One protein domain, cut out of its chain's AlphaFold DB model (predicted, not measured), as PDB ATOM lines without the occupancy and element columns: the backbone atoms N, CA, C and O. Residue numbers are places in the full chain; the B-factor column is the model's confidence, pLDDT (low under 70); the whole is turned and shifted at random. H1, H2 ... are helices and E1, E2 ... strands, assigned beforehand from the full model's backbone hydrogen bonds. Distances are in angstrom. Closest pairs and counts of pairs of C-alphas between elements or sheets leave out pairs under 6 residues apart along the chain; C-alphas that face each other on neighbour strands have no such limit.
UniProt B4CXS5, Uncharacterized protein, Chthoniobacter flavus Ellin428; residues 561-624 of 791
ATOM      1  N   THR A 561      -2.303  36.598 104.744       87.00
ATOM      2  CA  THR A 561      -3.151  35.488 104.295       87.00
ATOM      3  C   THR A 561      -3.238  35.493 102.774       87.00
ATOM      4  O   THR A 561      -3.556  36.523 102.179       87.00
ATOM      5  N   VAL A 562      -2.983  34.341 102.155       92.00
ATOM      6  CA  VAL A 562      -3.104  34.158 100.706       92.00
ATOM      7  C   VAL A 562      -4.573  34.160 100.303       92.00
ATOM      8  O   VAL A 562      -5.387  33.449 100.890       92.00
ATOM      9  N   GLN A 563      -4.908  34.948  99.286       93.25
ATOM     10  CA  GLN A 563      -6.255  35.036  98.726       93.25
ATOM     11  C   GLN A 563      -6.292  34.438  97.312       93.25
ATOM     12  O   GLN A 563      -5.289  34.482  96.604       93.25
ATOM     13  N   PRO A 564      -7.419  33.891  96.837       91.12
ATOM     14  CA  PRO A 564      -7.555  33.548  95.426       91.12
ATOM     15  C   PRO A 564      -7.441  34.806  94.558       91.12
ATOM     16  O   PRO A 564      -8.036  35.837  94.877       91.12
ATOM     17  N   ILE A 565      -6.683  34.737  93.466       90.38
ATOM     18  CA  ILE A 565      -6.587  35.847  92.516       90.38
ATOM     19  C   ILE A 565      -7.892  35.983  91.714       90.38
ATOM     20  O   ILE A 565      -8.462  34.988  91.266       90.38
ATOM     21  N   ALA A 566      -8.369  37.214  91.536       84.38
ATOM     22  CA  ALA A 566      -9.539  37.521  90.715       84.38
ATOM     23  C   ALA A 566      -9.108  38.072  89.348       84.38
ATOM     24  O   ALA A 566      -8.114  38.792  89.254       84.38
ATOM     25  N   VAL A 567      -9.870  37.748  88.298       80.62
ATOM     26  CA  VAL A 567      -9.680  38.274  86.938       80.62
ATOM     27  C   VAL A 567     -10.959  39.015  86.522       80.62
ATOM     28  O   VAL A 567     -12.033  38.420  86.622       80.62
ATOM     29  N   PRO A 568     -10.885  40.281  86.059       83.19
ATOM     30  CA  PRO A 568      -9.674  41.091  85.880       83.19
ATOM     31  C   PRO A 568      -8.990  41.448  87.211       83.19
ATOM     32  O   PRO A 568      -9.642  41.505  88.254       83.19
ATOM     33  N   LEU A 569      -7.670  41.675  87.169       85.31
ATOM     34  CA  LEU A 569      -6.897  42.021  88.366       85.31
ATOM     35  C   LEU A 569      -7.416  43.337  88.972       85.31
ATOM     36  O   LEU A 569      -7.568  44.317  88.235       85.31
ATOM     37  N   PRO A 570      -7.652  43.402  90.296       85.06
ATOM     38  CA  PRO A 570      -8.060  44.644  90.934       85.06
ATOM     39  C   PRO A 570      -6.957  45.713  90.834       85.06
ATOM     40  O   PRO A 570      -5.780  45.384  90.644       85.06
ATOM     41  N   PRO A 571      -7.293  47.007  91.000       88.06
ATOM     42  CA  PRO A 571      -6.296  48.072  91.009       88.06
ATOM     43  C   PRO A 571      -5.161  47.782  92.004       88.06
ATOM     44  O   PRO A 571      -5.413  47.355  93.136       88.06
ATOM     45  N   ALA A 572      -3.914  48.040  91.593       87.94
ATOM     46  CA  ALA A 572      -2.720  47.793  92.411       87.94
ATOM     47  C   ALA A 572      -2.830  48.460  93.795       87.94
ATOM     48  O   ALA A 572      -2.600  47.817  94.817       87.94
ATOM     49  N   ALA A 573      -3.314  49.707  93.840       87.12
ATOM     50  CA  ALA A 573      -3.524  50.468  95.073       87.12
ATOM     51  C   ALA A 573      -4.436  49.757  96.093       87.12
ATOM     52  O   ALA A 573      -4.135  49.748  97.284       87.12
ATOM     53  N   ALA A 574      -5.515  49.105  95.642       86.56
ATOM     54  CA  ALA A 574      -6.445  48.365  96.508       86.56
ATOM     55  C   ALA A 574      -5.881  47.011  96.996       86.56
ATOM     56  O   ALA A 574      -6.414  46.379  97.921       86.56
ATOM     57  N   SER A 575      -4.794  46.575  96.361       89.00
ATOM     58  CA  SER A 575      -4.138  45.281  96.556       89.00
ATOM     59  C   SER A 575      -2.791  45.411  97.275       89.00
ATOM     60  O   SER A 575      -2.081  44.419  97.429       89.00
ATOM     61  N   ALA A 576      -2.448  46.620  97.737       89.88
ATOM     62  CA  ALA A 576      -1.208  46.916  98.440       89.88
ATOM     63  C   ALA A 576      -1.027  46.031  99.687       89.88
ATOM     64  O   ALA A 576      -1.909  45.962 100.544       89.88
ATOM     65  N   GLY A 577       0.123  45.363  99.787       87.81
ATOM     66  CA  GLY A 577       0.489  44.488 100.902       87.81
ATOM     67  C   GLY A 577      -0.287  43.169 100.966       87.81
ATOM     68  O   GLY A 577      -0.203  42.475 101.977       87.81
ATOM     69  N   LYS A 578      -1.052  42.815  99.925       91.00
ATOM     70  CA  LYS A 578      -1.802  41.553  99.844       91.00
ATOM     71  C   LYS A 578      -1.099  40.554  98.926       91.00
ATOM     72  O   LYS A 578      -0.406  40.945  97.988       91.00
ATOM     73  N   VAL A 579      -1.318  39.266  99.190       93.50
ATOM     74  CA  VAL A 579      -0.816  38.155  98.370       93.50
ATOM     75  C   VAL A 579      -1.983  37.348  97.836       93.50
ATOM     76  O   VAL A 579      -2.913  37.002  98.568       93.50
ATOM     77  N   PHE A 580      -1.897  37.029  96.553       93.56
ATOM     78  CA  PHE A 580      -2.883  36.282  95.805       93.56
ATOM     79  C   PHE A 580      -2.243  35.054  95.164       93.56
ATOM     80  O   PHE A 580      -1.093  35.110  94.735       93.56
ATOM     81  N   GLN A 581      -2.990  33.960  95.067       93.81
ATOM     82  CA  GLN A 581      -2.568  32.742  94.385       93.81
ATOM     83  C   GLN A 581      -3.403  32.515  93.129       93.81
ATOM     84  O   GLN A 581      -4.631  32.666  93.144       93.81
ATOM     85  N   ASN A 582      -2.735  32.136  92.041       93.56
ATOM     86  CA  ASN A 582      -3.400  31.690  90.830       93.56
ATOM     87  C   ASN A 582      -3.988  30.290  91.028       93.56
ATOM     88  O   ASN A 582      -3.351  29.288  90.728       93.56
ATOM     89  N   ASN A 583      -5.228  30.227  91.501       89.56
ATOM     90  CA  ASN A 583      -5.961  28.968  91.650       89.56
ATOM     91  C   ASN A 583      -6.673  28.536  90.356       89.56
ATOM     92  O   ASN A 583      -7.480  27.608  90.379       89.56
ATOM     93  N   THR A 584      -6.419  29.218  89.237       85.12
ATOM     94  CA  THR A 584      -6.937  28.812  87.929       85.12
ATOM     95  C   THR A 584      -5.997  27.787  87.289       85.12
ATOM     96  O   THR A 584      -4.809  27.744  87.598       85.12
ATOM     97  N   ALA A 585      -6.517  26.960  86.380       85.94
ATOM     98  CA  ALA A 585      -5.708  25.995  85.627       85.94
ATOM     99  C   ALA A 585      -4.894  26.642  84.485       85.94
ATOM    100  O   ALA A 585      -4.193  25.947  83.757       85.94
ATOM    101  N   THR A 586      -5.010  27.961  84.302       87.38
ATOM    102  CA  THR A 586      -4.423  28.707  83.184       87.38
ATOM    103  C   THR A 586      -3.413  29.744  83.675       87.38
ATOM    104  O   THR A 586      -3.643  30.369  84.715       87.38
ATOM    105  N   PRO A 587      -2.327  30.004  82.928       90.62
ATOM    106  CA  PRO A 587      -1.411  31.089  83.253       90.62
ATOM    107  C   PRO A 587      -2.108  32.457  83.192       90.62
ATOM    108  O   PRO A 587      -2.863  32.741  82.260       90.62
ATOM    109  N   LEU A 588      -1.840  33.326  84.168       90.31
ATOM    110  CA  LEU A 588      -2.409  34.676  84.247       90.31
ATOM    111  C   LEU A 588      -1.343  35.735  83.988       90.31
ATOM    112  O   LEU A 588      -0.266  35.690  84.574       90.31
ATOM    113  N   LEU A 589      -1.634  36.724  83.142       90.50
ATOM    114  CA  LEU A 589      -0.700  37.822  82.899       90.50
ATOM    115  C   LEU A 589      -0.662  38.765  84.107       90.50
ATOM    116  O   LEU A 589      -1.640  39.453  84.398       90.50
ATOM    117  N   VAL A 590       0.492  38.848  84.768       91.50
ATOM    118  CA  VAL A 590       0.766  39.882  85.765       91.50
ATOM    119  C   VAL A 590       1.373  41.083  85.034       91.50
ATOM    120  O   VAL A 590       2.452  40.955  84.439       91.50
ATOM    121  N   PRO A 591       0.694  42.245  85.017       85.88
ATOM    122  CA  PRO A 591       1.181  43.413  84.302       85.88
ATOM    123  C   PRO A 591       2.484  43.904  84.935       85.88
ATOM    124  O   PRO A 591       2.596  44.022  86.153       85.88
ATOM    125  N   GLY A 592       3.472  44.188  84.087       81.38
ATOM    126  CA  GLY A 592       4.737  44.773  84.519       81.38
ATOM    127  C   GLY A 592       4.592  46.252  84.865       81.38
ATOM    128  O   GLY A 592       3.558  46.877  84.632       81.38
ATOM    129  N   GLY A 593       5.661  46.839  85.389       83.81
ATOM    130  CA  GLY A 593       5.730  48.267  85.673       83.81
ATOM    131  C   GLY A 593       6.966  48.625  86.488       83.81
ATOM    132  O   GLY A 593       7.700  47.747  86.940       83.81
ATOM    133  N   LEU A 594       7.215  49.930  86.641       85.12
ATOM    134  CA  LEU A 594       8.391  50.478  87.330       85.12
ATOM    135  C   LEU A 594       9.731  49.906  86.818       85.12
ATOM    136  O   LEU A 594      10.587  49.531  87.615       85.12
ATOM    137  N   GLY A 595       9.903  49.825  85.495       78.88
ATOM    138  CA  GLY A 595      11.134  49.332  84.858       78.88
ATOM    139  C   GLY A 595      11.169  47.826  84.567       78.88
ATOM    140  O   GLY A 595      12.184  47.331  84.088       78.88
ATOM    141  N   ARG A 596      10.074  47.093  84.816       87.19
ATOM    142  CA  ARG A 596       9.945  45.653  84.525       87.19
ATOM    143  C   ARG A 596       8.891  45.366  83.459       87.19
ATOM    144  O   ARG A 596       7.890  46.075  83.363       87.19
ATOM    145  N   ARG A 597       9.097  44.291  82.696       84.62
ATOM    146  CA  ARG A 597       8.120  43.752  81.733       84.62
ATOM    147  C   ARG A 597       7.076  42.895  82.455       84.62
ATOM    148  O   ARG A 597       7.363  42.353  83.517       84.62
ATOM    149  N   GLY A 598       5.876  42.798  81.884       86.56
ATOM    150  CA  GLY A 598       4.858  41.862  82.367       86.56
ATOM    151  C   GLY A 598       5.252  40.421  82.073       86.56
ATOM    152  O   GLY A 598       6.003  40.164  81.131       86.56
ATOM    153  N   ALA A 599       4.754  39.496  82.883       90.62
ATOM    154  CA  ALA A 599       5.048  38.078  82.746       90.62
ATOM    155  C   ALA A 599       3.858  37.233  83.198       90.62
ATOM    156  O   ALA A 599       3.049  37.662  84.024       90.62
ATOM    157  N   TYR A 600       3.770  36.023  82.656       92.06
ATOM    158  CA  TYR A 600       2.751  35.071  83.060       92.06
ATOM    159  C   TYR A 600       3.072  34.480  84.437       92.06
ATOM    160  O   TYR A 600       4.230  34.253  84.805       92.06
ATOM    161  N   LEU A 601       2.009  34.290  85.206       92.38
ATOM    162  CA  LEU A 601       1.970  33.601  86.477       92.38
ATOM    163  C   LEU A 601       1.295  32.253  86.255       92.38
ATOM    164  O   LEU A 601       0.090  32.195  86.008       92.38
ATOM    165  N   GLU A 602       2.078  31.187  86.346       92.56
ATOM    166  CA  GLU A 602       1.602  29.814  86.187       92.56
ATOM    167  C   GLU A 602       0.530  29.438  87.221       92.56
ATOM    168  O   GLU A 602       0.365  30.098  88.256       92.56
ATOM    169  N   ALA A 603      -0.206  28.360  86.940       90.69
ATOM    170  CA  ALA A 603      -1.146  27.777  87.892       90.69
ATOM    171  C   ALA A 603      -0.428  27.439  89.214       90.69
ATOM    172  O   ALA A 603       0.661  26.869  89.227       90.69
ATOM    173  N   GLY A 604      -1.025  27.828  90.340       90.38
ATOM    174  CA  GLY A 604      -0.460  27.684  91.683       90.38
ATOM    175  C   GLY A 604       0.551  28.762  92.096       90.38
ATOM    176  O   GLY A 604       0.888  28.825  93.279       90.38
ATOM    177  N   GLY A 605       0.999  29.628  91.178       92.62
ATOM    178  CA  GLY A 605       1.938  30.714  91.471       92.62
ATOM    179  C   GLY A 605       1.332  31.851  92.307       92.62
ATOM    180  O   GLY A 605       0.113  32.028  92.349       92.62
ATOM    181  N   PHE A 606       2.190  32.660  92.938       94.56
ATOM    182  CA  PHE A 606       1.785  33.797  93.772       94.56
ATOM    183  C   PHE A 606       2.048  35.155  93.103       94.56
ATOM    184  O   PHE A 606       3.058  35.356  92.427       94.56
ATOM    185  N   ALA A 607       1.168  36.122  93.343       94.56
ATOM    186  CA  ALA A 607       1.350  37.525  92.980       94.56
ATOM    187  C   ALA A 607       0.924  38.442  94.125       94.56
ATOM    188  O   ALA A 607       0.088  38.089  94.951       94.56
ATOM    189  N   GLY A 608       1.485  39.642  94.167       93.06
ATOM    190  CA  GLY A 608       1.092  40.671  95.117       93.06
ATOM    191  C   GLY A 608       1.223  42.056  94.519       93.06
ATOM    192  O   GLY A 608       1.560  42.224  93.344       93.06
ATOM    193  N   SER A 609       0.938  43.057  95.340       90.56
ATOM    194  CA  SER A 609       1.123  44.452  94.970       90.56
ATOM    195  C   SER A 609       1.647  45.260  96.148       90.56
ATOM    196  O   SER A 609       1.302  45.009  97.298       90.56
ATOM    197  N   ASP A 610       2.453  46.275  95.854       87.00
ATOM    198  CA  ASP A 610       2.935  47.274  96.809       87.00
ATOM    199  C   ASP A 610       2.093  48.562  96.754       87.00
ATOM    200  O   ASP A 610       2.461  49.589  97.323       87.00
ATOM    201  N   GLY A 611       0.974  48.524  96.024       86.00
ATOM    202  CA  GLY A 611       0.106  49.664  95.756       86.00
ATOM    203  C   GLY A 611       0.434  50.417  94.471       86.00
ATOM    204  O   GLY A 611      -0.443  51.084  93.926       86.00
ATOM    205  N   ARG A 612       1.662  50.297  93.951       86.75
ATOM    206  CA  ARG A 612       2.086  50.951  92.704       86.75
ATOM    207  C   ARG A 612       1.867  50.040  91.506       86.75
ATOM    208  O   ARG A 612       1.343  50.483  90.491       86.75
ATOM    209  N   VAL A 613       2.287  48.780  91.616       91.06
ATOM    210  CA  VAL A 613       2.206  47.785  90.534       91.06
ATOM    211  C   VAL A 613       1.937  46.391  91.079       91.06
ATOM    212  O   VAL A 613       2.134  46.125  92.266       91.06
ATOM    213  N   TRP A 614       1.490  45.496  90.206       92.12
ATOM    214  CA  TRP A 614       1.459  44.065  90.489       92.12
ATOM    215  C   TRP A 614       2.813  43.430  90.178       92.12
ATOM    216  O   TRP A 614       3.541  43.898  89.302       92.12
ATOM    217  N   TYR A 615       3.159  42.375  90.907       93.12
ATOM    218  CA  TYR A 615       4.382  41.617  90.676       93.12
ATOM    219  C   TYR A 615       4.266  40.183  91.177       93.12
ATOM    220  O   TYR A 615       3.447  39.861  92.039       93.12
ATOM    221  N   ARG A 616       5.092  39.315  90.600       94.62
ATOM    222  CA  ARG A 616       5.119  37.885  90.901       94.62
ATOM    223  C   ARG A 616       5.958  37.610  92.143       94.62
ATOM    224  O   ARG A 616       6.997  38.241  92.363       94.62
ATOM    225  N   LEU A 617       5.529  36.632  92.924       94.44
ATOM    226  CA  LEU A 617       6.103  36.293  94.213       94.44
ATOM    227  C   LEU A 617       6.521  34.824  94.272       94.44
ATOM    228  O   LEU A 617       5.815  33.946  93.780       94.44
ATOM    229  N   THR A 618       7.631  34.559  94.948       93.19
ATOM    230  CA  THR A 618       8.060  33.228  95.381       93.19
ATOM    231  C   THR A 618       7.810  33.088  96.871       93.19
ATOM    232  O   THR A 618       8.104  33.985  97.664       93.19
ATOM    233  N   HIS A 619       7.255  31.943  97.260       90.31
ATOM    234  CA  HIS A 619       7.022  31.600  98.656       90.31
ATOM    235  C   HIS A 619       8.115  30.658  99.144       90.31
ATOM    236  O   HIS A 619       8.421  29.655  98.502       90.31
ATOM    237  N   VAL A 620       8.694  30.972 100.297       80.94
ATOM    238  CA  VAL A 620       9.611  30.066 100.984       80.94
ATOM    239  C   VAL A 620       8.798  29.350 102.049       80.94
ATOM    240  O   VAL A 620       8.457  29.970 103.053       80.94
ATOM    241  N   ALA A 621       8.502  28.064 101.834       73.31
ATOM    242  CA  ALA A 621       7.557  27.280 102.640       73.31
ATOM    243  C   ALA A 621       7.820  27.324 104.160       73.31
ATOM    244  O   ALA A 621       6.883  27.301 104.951       73.31
ATOM    245  N   ALA A 622       9.085  27.450 104.572       74.12
ATOM    246  CA  ALA A 622       9.488  27.580 105.974       74.12
ATOM    247  C   ALA A 622       9.180  28.960 106.602       74.12
ATOM    248  O   ALA A 622       9.461  29.183 107.777       74.12
ATOM    249  N   THR A 623       8.645  29.908 105.830       82.81
ATOM    250  CA  THR A 623       8.390  31.290 106.248       82.81
ATOM    251  C   THR A 623       6.998  31.751 105.819       82.81
ATOM    252  O   THR A 623       6.388  31.207 104.905       82.81
ATOM    253  N   THR A 624       6.501  32.815 106.441       86.62
ATOM    254  CA  THR A 624       5.284  33.539 106.030       86.62
ATOM    255  C   THR A 624       5.611  34.718 105.103       86.62
ATOM    256  O   THR A 624       4.869  35.702 105.055       86.62
TER     257      THR A 624
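AT A GLANCE: This is residues 561 to 624 of the 791 residues of an uncharacterized protein of Chthoniobacter flavus Ellin428 (UniProt B4CXS5). A small twisted sheet of four strands, E1, E2, E5 and E6, has the short hairpin of E3 and E4 over part of one face, on the side of E5 and E6, so that the two sheets are only partly face to face. The four-residue helix H1 sits near the end of the larger sheet where E5 ends and E6 begins. The printed part has 64 residues, with six named strands and one named helix in the order E1, H1, E2, E3, E4, E5, E6; under half of the residues are in these elements, and the class is mostly strand. The larger sheet, in the order E1, E2, E5, E6, is mixed, and the smaller one is antiparallel. The whole is compact, with a radius of gyration of the C-alphas of 11.1 A, and spans 29 by 25 by 20 A.

IN THESE COORDINATES: In the larger sheet, E1 is residues 562 to 564, beginning at C-alpha 562 (-3.104, 34.158, 100.706), and E2 is residues 579 to 581. E5 is residues 606 to 609, 10.7 A long, and E6, the longest strand, is residues 614 to 619, 15.9 A long, ending at C-alpha 619 (7.022, 31.600, 98.656). E3 is residues 588 to 590 and E4 residues 599 to 601. H1 is residues 572 to 575, beginning at C-alpha 572 (-2.720, 47.793, 92.411).

HOW THE PARTS SIT: From edge strand E1 to edge strand E6 the strands' lines turn by 123 degrees. E2 and E5 are antiparallel at 148 degrees, with N 580 and O 607 within hydrogen-bond range at 2.8 A. E5 and E6 form a hairpin, antiparallel at 135 degrees, with N 617 and O 606 at 2.8 A. E1 and E2 are parallel at 48 degrees, with N 581 and O 563 at 2.8 A. E1, H1 and E2 make a strand-helix-strand unit, two parallel neighbour strands with a helix between them in the chain, and its crossover is right-handed. H1 is on the sheet but only grazes it; the closest C-alphas of H1 and E5 are those of Ser 575 and Ser 609, 5.6 A apart. H1 is too short for any O i to N i+4 pair, and its one O i to N i+3 pair is within range. E3 and E4 form a hairpin, antiparallel at 131 degrees, with N 601 and O 588 at 2.7 A. The closest C-alphas of E3 and E6 are those of Val 590 and Tyr 615, 6.3 A apart; those of E4 and E6 are Leu 601 and Arg 616, 6.9 A apart. E1 is apart from E3 and E4.

THE WHOLE: The two C-alphas farthest apart, those of Pro 568 and Ala 622, are 30.9 A apart, while the first and last printed C-alphas, Thr 561 and Thr 624, are 8.8 A apart. The printed part has no cut. The links H1 to E2, E4 to E5 and E5 to E6 are tight, the other three are short, and there is no long link. The mean pLDDT of the printed part is 88.4, and no printed residue is under 70.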